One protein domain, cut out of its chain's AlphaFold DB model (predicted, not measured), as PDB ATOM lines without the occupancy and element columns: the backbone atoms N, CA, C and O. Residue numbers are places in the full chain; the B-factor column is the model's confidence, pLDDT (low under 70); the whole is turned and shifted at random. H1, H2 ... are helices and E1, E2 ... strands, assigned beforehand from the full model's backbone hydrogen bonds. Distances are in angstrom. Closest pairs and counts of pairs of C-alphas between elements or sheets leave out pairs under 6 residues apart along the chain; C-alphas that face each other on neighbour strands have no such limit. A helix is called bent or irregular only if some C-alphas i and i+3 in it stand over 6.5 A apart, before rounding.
ATOM      1  N   PRO A 199     198.911 290.317 185.156       74.50
ATOM      2  CA  PRO A 199     198.987 291.718 184.723       74.50
ATOM      3  C   PRO A 199     198.764 292.747 185.840       74.50
ATOM      4  O   PRO A 199     199.297 293.852 185.778       74.50
ATOM      5  N   GLU A 200     197.991 292.386 186.863       81.25
ATOM      6  CA  GLU A 200     197.649 293.254 187.995       81.25
ATOM      7  C   GLU A 200     198.657 293.137 189.151       81.25
ATOM      8  O   GLU A 200     198.584 293.872 190.139       81.25
ATOM      9  N   SER A 201     199.621 292.216 189.048       81.25
ATOM     10  CA  SER A 201     200.633 292.022 190.081       81.25
ATOM     11  C   SER A 201     201.523 293.265 190.223       81.25
ATOM     12  O   SER A 201     202.077 293.747 189.231       81.25
ATOM     13  N   PRO A 202     201.800 293.745 191.452       83.69
ATOM     14  CA  PRO A 202     202.717 294.869 191.676       83.69
ATOM     15  C   PRO A 202     204.170 294.556 191.270       83.69
ATOM     16  O   PRO A 202     205.033 295.436 191.306       83.69
ATOM     17  N   TRP A 203     204.442 293.304 190.891       83.94
ATOM     18  CA  TRP A 203     205.730 292.794 190.442       83.94
ATOM     19  C   TRP A 203     205.872 292.711 188.917       83.94
ATOM     20  O   TRP A 203     206.923 292.268 188.458       83.94
ATOM     21  N   ASN A 204     204.871 293.143 188.137       79.50
ATOM     22  CA  ASN A 204     204.826 292.954 186.678       79.50
ATOM     23  C   ASN A 204     206.051 293.523 185.925       79.50
ATOM     24  O   ASN A 204     206.437 292.991 184.901       79.50
ATOM     25  N   ASP A 205     206.777 294.492 186.484       80.31
ATOM     26  CA  ASP A 205     208.049 294.978 185.905       80.31
ATOM     27  C   ASP A 205     209.260 294.807 186.835       80.31
ATOM     28  O   ASP A 205     210.377 295.221 186.527       80.31
ATOM     29  N   HIS A 206     209.046 294.201 188.001       85.25
ATOM     30  CA  HIS A 206     209.996 294.198 189.117       85.25
ATOM     31  C   HIS A 206     210.342 292.789 189.590       85.25
ATOM     32  O   HIS A 206     210.822 292.622 190.710       85.25
ATOM     33  N   LEU A 207     210.100 291.770 188.760       85.31
ATOM     34  CA  LEU A 207     210.478 290.404 189.098       85.31
ATOM     35  C   LEU A 207     211.967 290.339 189.474       85.31
ATOM     36  O   LEU A 207     212.808 290.830 188.709       85.31
ATOM     37  N   PRO A 208     212.310 289.718 190.618       87.19
ATOM     38  CA  PRO A 208     213.698 289.504 190.990       87.19
ATOM     39  C   PRO A 208     214.462 288.762 189.893       87.19
ATOM     40  O   PRO A 208     213.871 288.036 189.092       87.19
ATOM     41  N   ASP A 209     215.781 288.927 189.863       86.12
ATOM     42  CA  ASP A 209     216.627 288.134 188.977       86.12
ATOM     43  C   ASP A 209     216.669 286.668 189.469       86.12
ATOM     44  O   ASP A 209     217.196 286.409 190.557       86.12
ATOM     45  N   PRO A 210     216.144 285.692 188.700       85.19
ATOM     46  CA  PRO A 210     216.179 284.280 189.074       85.19
ATOM     47  C   PRO A 210     217.590 283.683 189.098       85.19
ATOM     48  O   PRO A 210     217.754 282.572 189.599       85.19
ATOM     49  N   CYS A 211     218.604 284.384 188.583       85.00
ATOM     50  CA  CYS A 211     220.004 283.978 188.657       85.00
ATOM     51  C   CYS A 211     220.751 284.524 189.886       85.00
ATOM     52  O   CYS A 211     221.863 284.069 190.174       85.00
ATOM     53  N   ALA A 212     220.157 285.446 190.649       84.19
ATOM     54  CA  ALA A 212     220.793 286.119 191.785       84.19
ATOM     55  C   ALA A 212     220.768 285.299 193.097       84.19
ATOM     56  O   ALA A 212     220.580 285.847 194.182       84.19
ATOM     57  N   PHE A 213     220.961 283.977 193.033       80.44
ATOM     58  CA  PHE A 213     220.931 283.092 194.207       80.44
ATOM     59  C   PHE A 213     222.345 282.672 194.678       80.44
ATOM     60  O   PHE A 213     223.308 282.654 193.900       80.44
ATOM     61  N   PRO A 214     222.518 282.260 195.951       82.06
ATOM     62  CA  PRO A 214     223.823 281.859 196.474       82.06
ATOM     63  C   PRO A 214     224.332 280.546 195.861       82.06
ATOM     64  O   PRO A 214     223.810 279.464 196.135       82.06
ATOM     65  N   ARG A 215     225.445 280.595 195.115       80.94
ATOM     66  CA  ARG A 215     226.090 279.396 194.524       80.94
ATOM     67  C   ARG A 215     226.453 278.324 195.561       80.94
ATOM     68  O   ARG A 215     226.443 277.132 195.262       80.94
ATOM     69  N   ALA A 216     226.748 278.740 196.792       81.00
ATOM     70  CA  ALA A 216     227.040 277.836 197.902       81.00
ATOM     71  C   ALA A 216     225.832 276.981 198.328       81.00
ATOM     72  O   ALA A 216     226.032 275.913 198.905       81.00
ATOM     73  N   ALA A 217     224.596 277.426 198.075       81.69
ATOM     74  CA  ALA A 217     223.393 276.640 198.349       81.69
ATOM     75  C   ALA A 217     223.250 275.484 197.344       81.69
ATOM     76  O   ALA A 217     223.072 274.342 197.760       81.69
ATOM     77  N   LEU A 218     223.462 275.746 196.045       80.31
ATOM     78  CA  LEU A 218     223.456 274.701 195.009       80.31
ATOM     79  C   LEU A 218     224.561 273.660 195.211       80.31
ATOM     80  O   LEU A 218     224.333 272.462 195.081       80.31
ATOM     81  N   LYS A 219     225.771 274.103 195.574       80.94
ATOM     82  CA  LYS A 219     226.876 273.171 195.829       80.94
ATOM     83  C   LYS A 219     226.559 272.222 196.993       80.94
ATOM     84  O   LYS A 219     226.923 271.052 196.944       80.94
ATOM     85  N   ARG A 220     225.872 272.715 198.030       82.25
ATOM     86  CA  ARG A 220     225.468 271.918 199.200       82.25
ATOM     87  C   ARG A 220     224.340 270.933 198.904       82.25
ATOM     88  O   ARG A 220     224.286 269.899 199.555       82.25
ATOM     89  N   SER A 221     223.483 271.209 197.922       78.88
ATOM     90  CA  SER A 221     222.441 270.264 197.500       78.88
ATOM     91  C   SER A 221     222.958 269.141 196.593       78.88
ATOM     92  O   SER A 221     222.178 268.287 196.173       78.88
ATOM     93  N   GLY A 222     224.266 269.114 196.300       77.44
ATOM     94  CA  GLY A 222     224.888 268.097 195.451       77.44
ATOM     95  C   GLY A 222     224.593 268.276 193.961       77.44
ATOM     96  O   GLY A 222     224.831 267.358 193.180       77.44
ATOM     97  N   LEU A 223     224.077 269.439 193.555       77.12
ATOM     98  CA  LEU A 223     223.860 269.781 192.153       77.12
ATOM     99  C   LEU A 223     225.177 270.347 191.585       77.12
ATOM    100  O   LEU A 223     225.725 271.320 192.110       77.12
ATOM    101  N   GLY A 224     225.733 269.704 190.552       61.38
ATOM    102  CA  GLY A 224     226.950 270.163 189.876       61.38
ATOM    103  C   GLY A 224     226.715 271.529 189.233       61.38
ATOM    104  O   GLY A 224     225.613 271.836 188.801       61.38
ATOM    105  N   THR A 225     227.712 272.414 189.250       59.47
ATOM    106  CA  THR A 225     227.493 273.842 188.962       59.47
ATOM    107  C   THR A 225     228.306 274.306 187.761       59.47
ATOM    108  O   THR A 225     229.410 274.829 187.899       59.47
ATOM    109  N   LYS A 226     227.726 274.186 186.564       64.81
ATOM    110  CA  LYS A 226     228.023 275.128 185.476       64.81
ATOM    111  C   LYS A 226     226.779 275.986 185.263       64.81
ATOM    112  O   LYS A 226     225.781 275.534 184.732       64.81
ATOM    113  N   ILE A 227     226.818 277.225 185.738       61.28
ATOM    114  CA  ILE A 227     225.705 278.166 185.573       61.28
ATOM    115  C   ILE A 227     225.879 278.840 184.216       61.28
ATOM    116  O   ILE A 227     226.899 279.493 183.989       61.28
ATOM    117  N   ARG A 228     224.901 278.684 183.322       59.72
ATOM    118  CA  ARG A 228     224.792 279.488 182.106       59.72
ATOM    119  C   ARG A 228     223.541 280.333 182.230       59.72
ATOM    120  O   ARG A 228     222.440 279.828 182.076       59.72
ATOM    121  N   VAL A 229     223.731 281.618 182.503       55.12
ATOM    122  CA  VAL A 229     222.633 282.580 182.477       55.12
ATOM    123  C   VAL A 229     222.142 282.670 181.034       55.12
ATOM    124  O   VAL A 229     222.788 283.287 180.191       55.12
ATOM    125  N   LEU A 230     221.035 281.997 180.741       57.56
ATOM    126  CA  LEU A 230     220.210 282.322 179.595       57.56
ATOM    127  C   LEU A 230     219.207 283.357 180.081       57.56
ATOM    128  O   LEU A 230     218.229 283.021 180.744       57.56
ATOM    129  N   GLU A 231     219.490 284.627 179.793       51.22
ATOM    130  CA  GLU A 231     218.445 285.639 179.816       51.22
ATOM    131  C   GLU A 231     217.455 285.245 178.724       51.22
ATOM    132  O   GLU A 231     217.700 285.448 177.532       51.22
ATOM    133  N   LEU A 232     216.343 284.625 179.119       53.66
ATOM    134  CA  LEU A 232     215.191 284.592 178.241       53.66
ATOM    135  C   LEU A 232     214.775 286.054 178.077       53.66
ATOM    136  O   LEU A 232     214.176 286.640 178.979       53.66
ATOM    137  N   SER A 233     215.178 286.643 176.943       42.41
ATOM    138  CA  SER A 233     214.700 287.944 176.475       42.41
ATOM    139  C   SER A 233     213.198 287.978 176.724       42.41
ATOM    140  O   SER A 233     212.567 286.966 176.410       42.41
ATOM    141  N   PRO A 234     212.632 289.055 177.302       48.03
ATOM    142  CA  PRO A 234     211.215 289.117 177.626       48.03
ATOM    143  C   PRO A 234     210.438 288.805 176.354       48.03
ATOM    144  O   PRO A 234     210.298 289.646 175.468       48.03
ATOM    145  N   THR A 235     210.011 287.550 176.204       44.12
ATOM    146  CA  THR A 235     209.105 287.155 175.141       44.12
ATOM    147  C   THR A 235     207.894 287.991 175.427       44.12
ATOM    148  O   THR A 235     207.345 287.837 176.521       44.12
ATOM    149  N   ALA A 236     207.600 288.919 174.507       40.69
ATOM    150  CA  ALA A 236     206.474 289.830 174.566       40.69
ATOM    151  C   ALA A 236     205.353 289.105 175.290       40.69
ATOM    152  O   ALA A 236     204.870 288.090 174.779       40.69
ATOM    153  N   ALA A 237     205.088 289.534 176.528       44.34
ATOM    154  CA  ALA A 237     204.001 288.996 177.308       44.34
ATOM    155  C   ALA A 237     202.820 288.998 176.347       44.34
ATOM    156  O   ALA A 237     202.435 290.055 175.838       44.34
ATOM    157  N   THR A 238     202.317 287.816 175.986       45.34
ATOM    158  CA  THR A 238     201.013 287.800 175.344       45.34
ATOM    159  C   THR A 238     200.102 288.519 176.325       45.34
ATOM    160  O   THR A 238     200.305 288.413 177.532       45.34
ATOM    161  N   GLU A 239     199.159 289.308 175.826       44.62
ATOM    162  CA  GLU A 239     198.332 290.261 176.589       44.62
ATOM    163  C   GLU A 239     197.653 289.662 177.850       44.62
ATOM    164  O   GLU A 239     197.185 290.390 178.717       44.62
ATOM    165  N   TYR A 240     197.670 288.329 177.988       48.91
ATOM    166  CA  TYR A 240     197.133 287.531 179.091       48.91
ATOM    167  C   TYR A 240     198.169 286.831 179.993       48.91
ATOM    168  O   TYR A 240     197.793 286.203 180.980       48.91
ATOM    169  N   SER A 241     199.462 286.881 179.677       62.44
ATOM    170  CA  SER A 241     200.522 286.276 180.490       62.44
ATOM    171  C   SER A 241     201.193 287.354 181.332       62.44
ATOM    172  O   SER A 241     201.677 288.341 180.788       62.44
ATOM    173  N   GLY A 242     201.219 287.187 182.655       69.69
ATOM    174  CA  GLY A 242     202.006 288.057 183.524       69.69
ATOM    175  C   GLY A 242     203.493 288.022 183.168       69.69
ATOM    176  O   GLY A 242     203.951 287.149 182.423       69.69
ATOM    177  N   ALA A 243     204.269 288.962 183.704       79.69
ATOM    178  CA  ALA A 243     205.703 288.994 183.474       79.69
ATOM    179  C   ALA A 243     206.398 287.698 183.890       79.69
ATOM    180  O   ALA A 243     205.997 287.023 184.842       79.69
ATOM    181  N   ARG A 244     207.467 287.361 183.158       84.56
ATOM    182  CA  ARG A 244     208.276 286.162 183.380       84.56
ATOM    183  C   ARG A 244     209.758 286.484 183.270       84.56
ATOM    184  O   ARG A 244     210.168 287.250 182.401       84.56
ATOM    185  N   ARG A 245     210.565 285.865 184.128       85.38
ATOM    186  CA  ARG A 245     212.035 285.857 184.049       85.38
ATOM    187  C   ARG A 245     212.530 284.450 184.322       85.38
ATOM    188  O   ARG A 245     211.954 283.765 185.162       85.38
ATOM    189  N   ALA A 246     213.583 284.010 183.646       87.12
ATOM    190  CA  ALA A 246     214.105 282.660 183.815       87.12
ATOM    191  C   ALA A 246     215.635 282.629 183.894       87.12
ATOM    192  O   ALA A 246     216.307 283.518 183.379       87.12
ATOM    193  N   CYS A 247     216.155 281.606 184.568       86.44
ATOM    194  CA  CYS A 247     217.573 281.318 184.725       86.44
ATOM    195  C   CYS A 247     217.836 279.844 184.433       86.44
ATOM    196  O   CYS A 247     217.164 278.987 185.008       86.44
ATOM    197  N   GLN A 248     218.836 279.547 183.605       87.25
ATOM    198  CA  GLN A 248     219.235 278.180 183.276       87.25
ATOM    199  C   GLN A 248     220.532 277.783 183.990       87.25
ATOM    200  O   GLN A 248     221.414 278.589 184.293       87.25
ATOM    201  N   LEU A 249     220.624 276.509 184.338       84.62
ATOM    202  CA  LEU A 249     221.643 275.933 185.199       84.62
ATOM    203  C   LEU A 249     221.986 274.553 184.653       84.62
ATOM    204  O   LEU A 249     221.112 273.712 184.495       84.62
ATOM    205  N   THR A 250     223.258 274.277 184.404       84.00
ATOM    206  CA  THR A 250     223.704 272.923 184.073       84.00
ATOM    207  C   THR A 250     224.021 272.195 185.378       84.00
ATOM    208  O   THR A 250     224.996 272.544 186.051       84.00
ATOM    209  N   VAL A 251     223.195 271.202 185.727       79.81
ATOM    210  CA  VAL A 251     223.322 270.372 186.942       79.81
ATOM    211  C   VAL A 251     224.369 269.284 186.735       79.81
ATOM    212  O   VAL A 251     225.248 269.060 187.567       79.81
ATOM    213  N   THR A 252     224.285 268.600 185.599       78.19
ATOM    214  CA  THR A 252     225.290 267.649 185.115       78.19
ATOM    215  C   THR A 252     225.462 267.859 183.608       78.19
ATOM    216  O   THR A 252     224.656 268.574 183.019       78.19
ATOM    217  N   PRO A 253     226.478 267.275 182.949       80.44
ATOM    218  CA  PRO A 253     226.669 267.453 181.507       80.44
ATOM    219  C   PRO A 253     225.454 267.097 180.638       80.44
ATOM    220  O   PRO A 253     225.379 267.592 179.523       80.44
ATOM    221  N   SER A 254     224.535 266.266 181.141       83.06
ATOM    222  CA  SER A 254     223.321 265.844 180.437       83.06
ATOM    223  C   SER A 254     222.018 266.229 181.138       83.06
ATOM    224  O   SER A 254     220.951 265.786 180.727       83.06
ATOM    225  N   VAL A 255     222.097 267.024 182.211       85.62
ATOM    226  CA  VAL A 255     220.926 267.469 182.976       85.62
ATOM    227  C   VAL A 255     220.971 268.979 183.112       85.62
ATOM    228  O   VAL A 255     221.869 269.536 183.759       85.62
ATOM    229  N   GLU A 256     219.963 269.620 182.548       89.69
ATOM    230  CA  GLU A 256     219.744 271.051 182.633       89.69
ATOM    231  C   GLU A 256     218.602 271.348 183.597       89.69
ATOM    232  O   GLU A 256     217.696 270.550 183.826       89.69
ATOM    233  N   ALA A 257     218.684 272.502 184.236       90.50
ATOM    234  CA  ALA A 257     217.686 272.988 185.154       90.50
ATOM    235  C   ALA A 257     217.349 274.431 184.820       90.50
ATOM    236  O   ALA A 257     218.234 275.255 184.619       90.50
ATOM    237  N   THR A 258     216.065 274.753 184.817       91.19
ATOM    238  CA  THR A 258     215.560 276.094 184.553       91.19
ATOM    239  C   THR A 258     214.707 276.548 185.725       91.19
ATOM    240  O   THR A 258     213.742 275.887 186.102       91.19
ATOM    241  N   THR A 259     215.042 277.695 186.305       91.69
ATOM    242  CA  THR A 259     214.214 278.372 187.305       91.69
ATOM    243  C   THR A 259     213.480 279.518 186.636       91.69
ATOM    244  O   THR A 259     214.123 280.394 186.073       91.69
ATOM    245  N   THR A 260     212.150 279.529 186.693       91.94
ATOM    246  CA  THR A 260     211.319 280.587 186.101       91.94
ATOM    247  C   THR A 260     210.505 281.279 187.179       91.94
ATOM    248  O   THR A 260     209.796 280.613 187.922       91.94
ATOM    249  N   TYR A 261     210.582 282.602 187.251       92.31
ATOM    250  CA  TYR A 261     209.690 283.446 188.042       92.31
ATOM    251  C   TYR A 261     208.585 283.975 187.142       92.31
ATOM    252  O   TYR A 261     208.857 284.394 186.017       92.31
ATOM    253  N   ALA A 262     207.350 283.951 187.631       90.56
ATOM    254  CA  ALA A 262     206.196 284.502 186.939       90.56
ATOM    255  C   ALA A 262     205.285 285.243 187.919       90.56
ATOM    256  O   ALA A 262     205.186 284.860 189.087       90.56
ATOM    257  N   THR A 263     204.594 286.280 187.445       91.00
ATOM    258  CA  THR A 263     203.615 287.000 188.276       91.00
ATOM    259  C   THR A 263     202.254 286.319 188.368       91.00
ATOM    260  O   THR A 263     201.413 286.724 189.166       91.00
ATOM    261  N   ASN A 264     202.030 285.267 187.584       89.88
ATOM    262  CA  ASN A 264     200.793 284.499 187.609       89.88
ATOM    263  C   ASN A 264     200.569 283.862 188.989       89.88
ATOM    264  O   ASN A 264     201.508 283.348 189.607       89.88
ATOM    265  N   SER A 265     199.315 283.866 189.451       90.62
ATOM    266  CA  SER A 265     198.945 283.269 190.734       90.62
ATOM    267  C   SER A 265     199.168 281.755 190.733       90.62
ATOM    268  O   SER A 265     199.007 281.071 189.715       90.62
ATOM    269  N   PHE A 266     199.496 281.206 191.905       92.69
ATOM    270  CA  PHE A 266     199.722 279.767 192.063       92.69
ATOM    271  C   PHE A 266     198.519 278.933 191.619       92.69
ATOM    272  O   PHE A 266     198.688 277.927 190.937       92.69
ATOM    273  N   HIS A 267     197.301 279.363 191.953       91.69
ATOM    274  CA  HIS A 267     196.089 278.643 191.571       91.69
ATOM    275  C   HIS A 267     195.893 278.592 190.054       91.69
ATOM    276  O   HIS A 267     195.492 277.550 189.536       91.69
ATOM    277  N   HIS A 268     196.204 279.681 189.345       90.31
ATOM    278  CA  HIS A 268     196.104 279.734 187.892       90.31
ATOM    279  C   HIS A 268     197.125 278.798 187.226       90.31
ATOM    280  O   HIS A 268     196.750 277.945 186.420       90.31
ATOM    281  N   GLU A 269     198.401 278.887 187.612       90.81
ATOM    282  CA  GLU A 269     199.462 278.033 187.056       90.81
ATOM    283  C   GLU A 269     199.268 276.554 187.407       90.81
ATOM    284  O   GLU A 269     199.389 275.686 186.542       90.81
ATOM    285  N   ALA A 270     198.881 276.245 188.648       92.25
ATOM    286  CA  ALA A 270     198.580 274.878 189.062       92.25
ATOM    287  C   ALA A 270     197.392 274.302 188.275       92.25
ATOM    288  O   ALA A 270     197.433 273.149 187.844       92.25
ATOM    289  N   ALA A 271     196.339 275.096 188.043       91.69
ATOM    290  CA  ALA A 271     195.209 274.679 187.218       91.69
ATOM    291  C   ALA A 271     195.624 274.443 185.757       91.69
ATOM    292  O   ALA A 271     195.193 273.455 185.162       91.69
ATOM    293  N   ASN A 272     196.482 275.295 185.190       88.94
ATOM    294  CA  ASN A 272     197.003 275.122 183.833       88.94
ATOM    295  C   ASN A 272     197.870 273.861 183.708       88.94
ATOM    296  O   ASN A 272     197.684 273.092 182.764       88.94
ATOM    297  N   ALA A 273     198.748 273.597 184.680       87.88
ATOM    298  CA  ALA A 273     199.553 272.377 184.725       87.88
ATOM    299  C   ALA A 273     198.667 271.120 184.764       87.88
ATOM    300  O   ALA A 273     198.894 270.180 184.003       87.88
ATOM    301  N   ARG A 274     197.605 271.141 185.585       89.44
ATOM    302  CA  ARG A 274     196.634 270.040 185.735       89.44
ATOM    303  C   ARG A 274     195.732 269.835 184.515       89.44
ATOM    304  O   ARG A 274     195.348 268.708 184.228       89.44
ATOM    305  N   ARG A 275     195.366 270.906 183.805       86.50
ATOM    306  CA  ARG A 275     194.600 270.824 182.543       86.50
ATOM    307  C   ARG A 275     195.456 270.334 181.376       86.50
ATOM    308  O   ARG A 275     194.915 269.885 180.367       86.50
ATOM    309  N   GLY A 276     196.775 270.474 181.488       78.06
ATOM    310  CA  GLY A 276     197.724 270.034 180.481       78.06
ATOM    311  C   GLY A 276     197.809 268.511 180.362       78.06
ATOM    312  O   GLY A 276     197.155 267.747 181.062       78.06
ATOM    313  N   LYS A 277     198.683 268.044 179.470       84.00
ATOM    314  CA  LYS A 277     199.007 266.614 179.323       84.00
ATOM    315  C   LYS A 277     200.055 266.153 180.355       84.00
ATOM    316  O   LYS A 277     200.828 265.244 180.060       84.00
ATOM    317  N   TYR A 278     200.125 266.801 181.517       88.88
ATOM    318  CA  TYR A 278     201.093 266.501 182.570       88.88
ATOM    319  C   TYR A 278     200.462 265.608 183.639       88.88
ATOM    320  O   TYR A 278     199.278 265.725 183.940       88.88
ATOM    321  N   VAL A 279     201.266 264.726 184.225       91.62
ATOM    322  CA  VAL A 279     200.920 264.045 185.474       91.62
ATOM    323  C   VAL A 279     201.353 264.963 186.605       91.62
ATOM    324  O   VAL A 279     202.526 265.327 186.676       91.62
ATOM    325  N   THR A 280     200.407 265.362 187.450       94.50
ATOM    326  CA  THR A 280     200.639 266.305 188.548       94.50
ATOM    327  C   THR A 280     200.480 265.623 189.900       94.50
ATOM    328  O   THR A 280     199.533 264.862 190.092       94.50
ATOM    329  N   THR A 281     201.333 265.972 190.855       95.44
ATOM    330  CA  THR A 281     201.288 265.506 192.241       95.44
ATOM    331  C   THR A 281     201.371 266.714 193.165       95.44
ATOM    332  O   THR A 281     202.248 267.568 193.011       95.44
ATOM    333  N   ASP A 282     200.449 266.801 194.120       94.31
ATOM    334  CA  ASP A 282     200.469 267.868 195.118       94.31
ATOM    335  C   ASP A 282     201.649 267.675 196.072       94.31
ATOM    336  O   ASP A 282     201.948 266.565 196.511       94.31
ATOM    337  N   ALA A 283     202.340 268.770 196.372       93.88
ATOM    338  CA  ALA A 283     203.563 268.768 197.156       93.88
ATOM    339  C   ALA A 283     203.622 269.993 198.075       93.88
ATOM    340  O   ALA A 283     202.788 270.900 198.019       93.88
ATOM    341  N   THR A 284     204.648 270.039 198.924       91.75
ATOM    342  CA  THR A 284     204.979 271.249 199.678       91.75
ATOM    343  C   THR A 284     206.474 271.519 199.644       91.75
ATOM    344  O   THR A 284     207.284 270.593 199.647       91.75
ATOM    345  N   VAL A 285     206.849 272.797 199.622       91.88
ATOM    346  CA  VAL A 285     208.247 273.246 199.696       91.88
ATOM    347  C   VAL A 285     208.341 274.252 200.836       91.88
ATOM    348  O   VAL A 285     207.753 275.321 200.765       91.88
ATOM    349  N   PHE A 286     209.007 273.895 201.939       88.75
ATOM    350  CA  PHE A 286     209.045 274.714 203.167       88.75
ATOM    351  C   PHE A 286     207.656 275.166 203.666       88.75
ATOM    352  O   PHE A 286     207.464 276.311 204.068       88.75
ATOM    353  N   GLY A 287     206.670 274.264 203.622       85.69
ATOM    354  CA  GLY A 287     205.294 274.550 204.049       85.69
ATOM    355  C   GLY A 287     204.469 275.364 203.047       85.69
ATOM    356  O   GLY A 287     203.318 275.679 203.334       85.69
ATOM    357  N   GLN A 288     205.029 275.689 201.882       87.19
ATOM    358  CA  GLN A 288     204.331 276.394 200.811       87.19
ATOM    359  C   GLN A 288     203.639 275.409 199.883       87.19
ATOM    360  O   GLN A 288     204.218 274.351 199.608       87.19
ATOM    361  N   PRO A 289     202.435 275.739 199.388       89.56
ATOM    362  CA  PRO A 289     201.753 274.898 198.426       89.56
ATOM    363  C   PRO A 289     202.598 274.803 197.155       89.56
ATOM    364  O   PRO A 289     203.072 275.809 196.616       89.56
ATOM    365  N   ALA A 290     202.800 273.571 196.703       95.81
ATOM    366  CA  ALA A 290     203.548 273.268 195.503       95.81
ATOM    367  C   ALA A 290     202.828 272.203 194.671       95.81
ATOM    368  O   ALA A 290     202.045 271.407 195.186       95.81
ATOM    369  N   VAL A 291     203.112 272.184 193.375       96.88
ATOM    370  CA  VAL A 291     202.698 271.114 192.468       96.88
ATOM    371  C   VAL A 291     203.938 270.608 191.760       96.88
ATOM    372  O   VAL A 291     204.623 271.365 191.073       96.88
ATOM    373  N   GLN A 292     204.222 269.324 191.918       96.62
ATOM    374  CA  GLN A 292     205.178 268.633 191.071       96.62
ATOM    375  C   GLN A 292     204.455 268.155 189.816       96.62
ATOM    376  O   GLN A 292     203.335 267.655 189.900       96.62
ATOM    377  N   TYR A 293     205.062 268.305 188.646       94.62
ATOM    378  CA  TYR A 293     204.475 267.804 187.413       94.62
ATOM    379  C   TYR A 293     205.521 267.333 186.411       94.62
ATOM    380  O   TYR A 293     206.622 267.875 186.326       94.62
ATOM    381  N   LYS A 294     205.153 266.305 185.645       93.06
ATOM    382  CA  LYS A 294     205.985 265.688 184.605       93.06
ATOM    383  C   LYS A 294     205.161 265.363 183.357       93.06
ATOM    384  O   LYS A 294     203.937 265.238 183.472       93.06
ATOM    385  N   PRO A 295     205.765 265.246 182.161       88.50
ATOM    386  CA  PRO A 295     205.036 264.912 180.946       88.50
ATOM    387  C   PRO A 295     204.275 263.600 181.124       88.50
ATOM    388  O   PRO A 295     204.826 262.608 181.595       88.50
ATOM    389  N   GLY A 296     202.996 263.584 180.757       83.88
ATOM    390  CA  GLY A 296     202.215 262.355 180.756       83.88
ATOM    391  C   GLY A 296     202.613 261.410 179.617       83.88
ATOM    392  O   GLY A 296     203.353 261.800 178.709       83.88
ATOM    393  N   PRO A 297     202.043 260.190 179.582       77.56
ATOM    394  CA  PRO A 297     202.412 259.143 178.617       77.56
ATOM    395  C   PRO A 297     202.264 259.562 177.146       77.56
ATOM    396  O   PRO A 297     202.904 259.015 176.256       77.56
ATOM    397  N   ARG A 298     201.387 260.538 176.875       70.38
ATOM    398  CA  ARG A 298     201.138 261.079 175.528       70.38
ATOM    399  C   ARG A 298     202.162 262.127 175.083       70.38
ATOM    400  O   ARG A 298     202.172 262.476 173.908       70.38
ATOM    401  N   LEU A 299     202.953 262.676 176.005       69.50
ATOM    402  CA  LEU A 299     203.992 263.677 175.733       69.50
ATOM    403  C   LEU A 299     205.407 263.097 175.832       69.50
ATOM    404  O   LEU A 299     206.303 263.588 175.150       69.50
ATOM    405  N   SER A 300     205.595 262.040 176.626       62.56
ATOM    406  CA  SER A 300     206.899 261.424 176.911       62.56
ATOM    407  C   SER A 300     207.625 260.851 175.686       62.56
ATOM    408  O   SER A 300     208.804 260.536 175.777       62.56
ATOM    409  N   GLY A 301     206.941 260.693 174.547       57.62
ATOM    410  CA  GLY A 301     207.549 260.249 173.288       57.62
ATOM    411  C   GLY A 301     208.045 261.373 172.369       57.62
ATOM    412  O   GLY A 301     208.645 261.070 171.341       57.62
ATOM    413  N   HIS A 302     207.746 262.646 172.660       55.12
ATOM    414  CA  HIS A 302     208.066 263.792 171.781       55.12
ATOM    415  C   HIS A 302     208.782 264.934 172.502       55.12
ATOM    416  O   HIS A 302     209.475 265.720 171.863       55.12
ATOM    417  N   ILE A 303     208.598 265.042 173.816       62.06
ATOM    418  CA  ILE A 303     209.262 266.028 174.661       62.06
ATOM    419  C   ILE A 303     210.313 265.267 175.466       62.06
ATOM    420  O   ILE A 303     210.026 264.170 175.953       62.06
ATOM    421  N   GLY A 304     211.523 265.825 175.567       67.69
ATOM    422  CA  GLY A 304     212.578 265.288 176.427       67.69
ATOM    423  C   GLY A 304     212.061 265.025 177.843       67.69
ATOM    424  O   GLY A 304     211.043 265.580 178.271       67.69
ATOM    425  N   LYS A 305     212.728 264.133 178.577       85.62
ATOM    426  CA  LYS A 305     212.293 263.824 179.937       85.62
ATOM    427  C   LYS A 305     212.514 265.048 180.813       85.62
ATOM    428  O   LYS A 305     213.638 265.518 180.958       85.62
ATOM    429  N   GLU A 306     211.435 265.548 181.400       91.94
ATOM    430  CA  GLU A 306     211.457 266.708 182.284       91.94
ATOM    431  C   GLU A 306     210.634 266.438 183.546       91.94
ATOM    432  O   GLU A 306     209.661 265.682 183.536       91.94
ATOM    433  N   CYS A 307     211.008 267.085 184.641       94.88
ATOM    434  CA  CYS A 307     210.188 267.187 185.836       94.88
ATOM    435  C   CYS A 307     210.257 268.614 186.367       94.88
ATOM    436  O   CYS A 307     211.314 269.242 186.367       94.88
ATOM    437  N   SER A 308     209.120 269.139 186.805       96.00
ATOM    438  CA  SER A 308     208.996 270.511 187.284       96.00
ATOM    439  C   SER A 308     208.352 270.559 188.661       96.00
ATOM    440  O   SER A 308     207.472 269.760 188.971       96.00
ATOM    441  N   VAL A 309     208.768 271.520 189.483       97.31
ATOM    442  CA  VAL A 309     208.144 271.851 190.768       97.31
ATOM    443  C   VAL A 309     207.705 273.312 190.727       97.31
ATOM    444  O   VAL A 309     208.542 274.213 190.707       97.31
ATOM    445  N   LEU A 310     206.394 273.540 190.699       97.00
ATOM    446  CA  LEU A 310     205.759 274.853 190.808       97.00
ATOM    447  C   LEU A 310     205.516 275.172 192.281       97.00
ATOM    448  O   LEU A 310     204.903 274.368 192.978       97.00
ATOM    449  N   VAL A 311     205.930 276.346 192.747       96.19
ATOM    450  CA  VAL A 311     205.711 276.808 194.123       96.19
ATOM    451  C   VAL A 311     205.142 278.223 194.102       96.19
ATOM    452  O   VAL A 311     205.558 279.054 193.293       96.19
ATOM    453  N   GLY A 312     204.198 278.515 194.994       93.06
ATOM    454  CA  GLY A 312     203.709 279.880 195.185       93.06
ATOM    455  C   GLY A 312     204.752 280.795 195.842       93.06
ATOM    456  O   GLY A 312     205.541 280.362 196.685       93.06
ATOM    457  N   THR A 313     204.756 282.074 195.467       92.00
ATOM    458  CA  THR A 313     205.642 283.111 196.029       92.00
ATOM    459  C   THR A 313     204.876 284.411 196.286       92.00
ATOM    460  O   THR A 313     203.722 284.558 195.881       92.00
ATOM    461  N   ALA A 314     205.532 285.384 196.926       90.38
ATOM    462  CA  ALA A 314     204.964 286.713 197.177       90.38
ATOM    463  C   ALA A 314     204.671 287.519 195.895       90.38
ATOM    464  O   ALA A 314     203.877 288.455 195.932       90.38
ATOM    465  N   PHE A 315     205.305 287.175 194.770       88.81
ATOM    466  CA  PHE A 315     205.103 287.851 193.485       88.81
ATOM    467  C   PHE A 315     204.221 287.080 192.500       88.81
ATOM    468  O   PHE A 315     203.812 287.662 191.499       88.81
ATOM    469  N   GLY A 316     203.924 285.807 192.773       91.69
ATOM    470  CA  GLY A 316     203.196 284.914 191.876       91.69
ATOM    471  C   GLY A 316     203.642 283.477 192.095       91.69
ATOM    472  O   GLY A 316     203.258 282.825 193.072       91.69
ATOM    473  N   THR A 317     204.489 282.996 191.190       93.94
ATOM    474  CA  THR A 317     204.992 281.624 191.188       93.94
ATOM    475  C   THR A 317     206.464 281.535 190.816       93.94
ATOM    476  O   THR A 317     207.017 282.371 190.096       93.94
ATOM    477  N   VAL A 318     207.097 280.469 191.297       94.88
ATOM    478  CA  VAL A 318     208.383 279.982 190.808       94.88
ATOM    479  C   VAL A 318     208.219 278.558 190.292       94.88
ATOM    480  O   VAL A 318     207.604 277.725 190.953       94.88
ATOM    481  N   THR A 319     208.813 278.265 189.142       96.06
ATOM    482  CA  THR A 319     208.904 276.912 188.594       96.06
ATOM    483  C   THR A 319     210.359 276.479 188.545       96.06
ATOM    484  O   THR A 319     211.173 277.125 187.889       96.06
ATOM    485  N   PHE A 320     210.672 275.365 189.202       95.38
ATOM    486  CA  PHE A 320     211.958 274.680 189.128       95.38
ATOM    487  C   PHE A 320     211.825 273.488 188.191       95.38
ATOM    488  O   PHE A 320     211.295 272.449 188.578       95.38
ATOM    489  N   ARG A 321     212.268 273.649 186.951       94.75
ATOM    490  CA  ARG A 321     212.252 272.618 185.915       94.75
ATOM    491  C   ARG A 321     213.620 271.960 185.831       94.75
ATOM    492  O   ARG A 321     214.630 272.651 185.894       94.75
ATOM    493  N   VAL A 322     213.646 270.647 185.674       93.19
ATOM    494  CA  VAL A 322     214.839 269.863 185.357       93.19
ATOM    495  C   VAL A 322     214.518 269.008 184.149       93.19
ATOM    496  O   VAL A 322     213.506 268.309 184.154       93.19
ATOM    497  N   ASP A 323     215.367 269.056 183.138       92.19
ATOM    498  CA  ASP A 323     215.254 268.257 181.929       92.19
ATOM    499  C   ASP A 323     216.589 267.597 181.577       92.19
ATOM    500  O   ASP A 323     217.658 267.979 182.057       92.19
ATOM    501  N   SER A 324     216.496 266.497 180.839       89.31
ATOM    502  CA  SER A 324     217.630 265.652 180.491       89.31
ATOM    503  C   SER A 324     217.452 265.116 179.082       89.31
ATOM    504  O   SER A 324     216.399 264.564 178.755       89.31
ATOM    505  N   ASP A 325     218.523 265.200 178.297       83.56
ATOM    506  CA  ASP A 325     218.602 264.574 176.974       83.56
ATOM    507  C   ASP A 325     218.795 263.050 177.078       83.56
ATOM    508  O   ASP A 325     218.438 262.300 176.169       83.56
ATOM    509  N   ASP A 326     219.314 262.567 178.214       82.94
ATOM    510  CA  ASP A 326     219.508 261.139 178.474       82.94
ATOM    511  C   ASP A 326     218.218 260.438 178.929       82.94
ATOM    512  O   ASP A 326     217.339 261.027 179.564       82.94
ATOM    513  N   ALA A 327     218.160 259.116 178.726       77.81
ATOM    514  CA  ALA A 327     217.066 258.235 179.147       77.81
ATOM    515  C   ALA A 327     216.998 257.981 180.675       77.81
ATOM    516  O   ALA A 327     216.732 256.859 181.110       77.81
ATOM    517  N   ARG A 328     217.210 259.008 181.505       81.94
ATOM    518  CA  ARG A 328     217.125 258.906 182.972       81.94
ATOM    519  C   ARG A 328     215.706 258.558 183.440       81.94
ATOM    520  O   ARG A 328     214.740 258.889 182.748       81.94
ATOM    521  N   PRO A 329     215.529 257.858 184.568       86.69
ATOM    522  CA  PRO A 329     214.205 257.611 185.129       86.69
ATOM    523  C   PRO A 329     213.566 258.915 185.636       86.69
ATOM    524  O   PRO A 329     214.251 259.791 186.164       86.69
ATOM    525  N   ASP A 330     212.242 259.035 185.504       89.00
ATOM    526  CA  ASP A 330     211.493 260.234 185.915       89.00
ATOM    527  C   ASP A 330     211.713 260.578 187.395       89.00
ATOM    528  O   ASP A 330     211.784 261.748 187.763       89.00
ATOM    529  N   GLU A 331     211.828 259.553 188.240       89.69
ATOM    530  CA  GLU A 331     212.029 259.690 189.682       89.69
ATOM    531  C   GLU A 331     213.332 260.428 190.012       89.69
ATOM    532  O   GLU A 331     213.353 261.300 190.881       89.69
ATOM    533  N   GLU A 332     214.401 260.166 189.258       90.31
ATOM    534  CA  GLU A 332     215.686 260.842 189.437       90.31
ATOM    535  C   GLU A 332     215.586 262.330 189.070       90.31
ATOM    536  O   GLU A 332     216.028 263.191 189.838       90.31
ATOM    537  N   LEU A 333     214.948 262.654 187.938       91.75
ATOM    538  CA  LEU A 333     214.740 264.040 187.499       91.75
ATOM    539  C   LEU A 333     213.860 264.814 188.480       91.75
ATOM    540  O   LEU A 333     214.178 265.946 188.851       91.75
ATOM    541  N   CYS A 334     212.794 264.185 188.962       93.62
ATOM    542  CA  CYS A 334     211.935 264.752 189.988       93.62
ATOM    543  C   CYS A 334     212.673 264.951 191.317       93.62
ATOM    544  O   CYS A 334     212.522 266.000 191.946       93.62
ATOM    545  N   GLY A 335     213.551 264.024 191.708       92.31
ATOM    546  CA  GLY A 335     214.441 264.190 192.857       92.31
ATOM    547  C   GLY A 335     215.426 265.355 192.694       92.31
ATOM    548  O   GLY A 335     215.738 266.053 193.662       92.31
ATOM    549  N   HIS A 336     215.911 265.618 191.479       91.81
ATOM    550  CA  HIS A 336     216.713 266.810 191.186       91.81
ATOM    551  C   HIS A 336     215.894 268.102 191.262       91.81
ATOM    552  O   HIS A 336     216.347 269.050 191.904       91.81
ATOM    553  N   ALA A 337     214.688 268.133 190.688       94.12
ATOM    554  CA  ALA A 337     213.809 269.302 190.729       94.12
ATOM    555  C   ALA A 337     213.411 269.668 192.169       94.12
ATOM    556  O   ALA A 337     213.499 270.831 192.563       94.12
ATOM    557  N   THR A 338     213.079 268.676 192.999       94.44
ATOM    558  CA  THR A 338     212.769 268.885 194.420       94.44
ATOM    559  C   THR A 338     213.980 269.392 195.204       94.44
ATOM    560  O   THR A 338     213.851 270.327 195.995       94.44
ATOM    561  N   ARG A 339     215.182 268.841 194.969       91.75
ATOM    562  CA  ARG A 339     216.420 269.342 195.598       91.75
ATOM    563  C   ARG A 339     216.755 270.767 195.168       91.75
ATOM    564  O   ARG A 339     217.223 271.551 195.991       91.75
ATOM    565  N   LEU A 340     216.510 271.104 193.904       92.00
ATOM    566  CA  LEU A 340     216.692 272.457 193.386       92.00
ATOM    567  C   LEU A 340     215.727 273.433 194.066       92.00
ATOM    568  O   LEU A 340     216.171 274.453 194.592       92.00
ATOM    569  N   ALA A 341     214.442 273.076 194.145       94.44
ATOM    570  CA  ALA A 341     213.433 273.857 194.853       94.44
ATOM    571  C   ALA A 341     213.818 274.062 196.326       94.44
ATOM    572  O   ALA A 341     213.832 275.190 196.812       94.44
ATOM    573  N   ALA A 342     214.230 272.999 197.019       92.19
ATOM    574  CA  ALA A 342     214.663 273.072 198.411       92.19
ATOM    575  C   ALA A 342     215.909 273.960 198.615       92.19
ATOM    576  O   ALA A 342     216.039 274.627 199.639       92.19
ATOM    577  N   ALA A 343     216.827 273.989 197.646       90.44
ATOM    578  CA  ALA A 343     218.040 274.799 197.726       90.44
ATOM    579  C   ALA A 343     217.791 276.282 197.416       90.44
ATOM    580  O   ALA A 343     218.423 277.147 198.017       90.44
ATOM    581  N   MET A 344     216.905 276.577 196.465       90.81
ATOM    582  CA  MET A 344     216.710 277.933 195.949       90.81
ATOM    583  C   MET A 344     215.573 278.685 196.635       90.81
ATOM    584  O   MET A 344     215.687 279.893 196.827       90.81
ATOM    585  N   TYR A 345     214.499 277.998 197.033       92.56
ATOM    586  CA  TYR A 345     213.308 278.636 197.598       92.56
ATOM    587  C   TYR A 345     213.586 279.545 198.814       92.56
ATOM    588  O   TYR A 345     213.055 280.654 198.840       92.56
ATOM    589  N   PRO A 346     214.465 279.180 199.774       91.31
ATOM    590  CA  PRO A 346     214.782 280.044 200.919       91.31
ATOM    591  C   PRO A 346     215.445 281.380 200.553       91.31
ATOM    592  O   PRO A 346     215.574 282.253 201.407       91.31
ATOM    593  N   HIS A 347     215.912 281.526 199.312       90.12
ATOM    594  CA  HIS A 347     216.595 282.717 198.814       90.12
ATOM    595  C   HIS A 347     215.715 283.579 197.904       90.12
ATOM    596  O   HIS A 347     216.186 284.593 197.396       90.12
ATOM    597  N   ILE A 348     214.454 283.195 197.696       90.19
ATOM    598  CA  ILE A 348     213.516 283.978 196.897       90.19
ATOM    599  C   ILE A 348     213.059 285.197 197.709       90.19
ATOM    600  O   ILE A 348     212.600 285.027 198.843       90.19
TER     601      ILE A 348
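Overview. This is residues 199 to 348 of the 352 residues of an uncharacterized protein of Gordonia crocea (UniProt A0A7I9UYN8). One twisted sheet of seven strands curls round a long helix, H3, on one face, while the shorter H2 covers part of the other face. Little H1 packs on residues 340 to 344 of H3, and two long stretches without a named element, residues 199 to 214 and 229 to 243, run round the outside. The printed part has 150 residues with three named helices and seven named strands, in the order H1 E1 E2 E3 H2 E4 E5 E6 E7 H3. The sheet, order E1 E2 E3 E7 E6 E5 E4, is antiparallel throughout, and the class is mixed, helices and strands. The whole is compact, with a radius of gyration of the C-alphas of 14.6 A, and spans 41 by 37 by 32 A.

Arrangement. H1, residues 215 to 220, is not on the sheet. The strands E1, residues 226 to 228, E2, 244 to 252, and E3, 255 to 262, form a meander, each the antiparallel neighbour of the one before; N 250 and O 226 are 2.8 A apart, N 247 and O 259 also 2.8 A. H2, residues 266 to 275, is on the sheet at a height of 8.0 A. A second meander holds E4, residues 278 to 285, E5, 288 to 295, E6, 305 to 313, and E7, 316 to 324. H2 lies over E6 and, only just, E5, with 3 of its C-alphas, and runs along the strands, at 13 degrees to E6 on the local plane. E4, an edge strand, bends by 59 degrees at residue 282. N 281 and O 292 are 2.8 A apart, N 293 and O 308 2.8 A, N 309 and O 320 2.8 A; N 258 and O 321 join E3 and E7 within hydrogen-bond range at 2.8 A. H3, residues 330 to 347, is on the face opposite H2, making three layers, helices on both faces of a sheet; its closest C-alphas to E6 are Cys 334 and Cys 307, 5.1 A. H3 touches H1 with residues 340 to 344 alone, closest C-alphas Ala 343 and Ala 217, 5.7 A, opposite ways at a steep tilt of 50 degrees. H3 is irregular, but only just: C-alphas 343 and 346 are 7.0 A apart. In H1 and H2 every O i to N i+4 pair is within hydrogen-bond range, in H3 12 of 14.

Along the chain. H1 begins at C-alpha 215 (226.090, 279.396, 194.524). E7 measures 26.6 A, E6 26.0 A, E2 25.2 A. H3, 26.4 A, ends at C-alpha 347 (216.595, 282.717, 198.814).

Size, cuts and confidence. The farthest C-alphas, Pro 202 and Ala 327, are 41.3 A apart. The printed part has no cut; the link E1 to E2 is long. Residues 224 to 242 and 299 to 304 are under pLDDT 70.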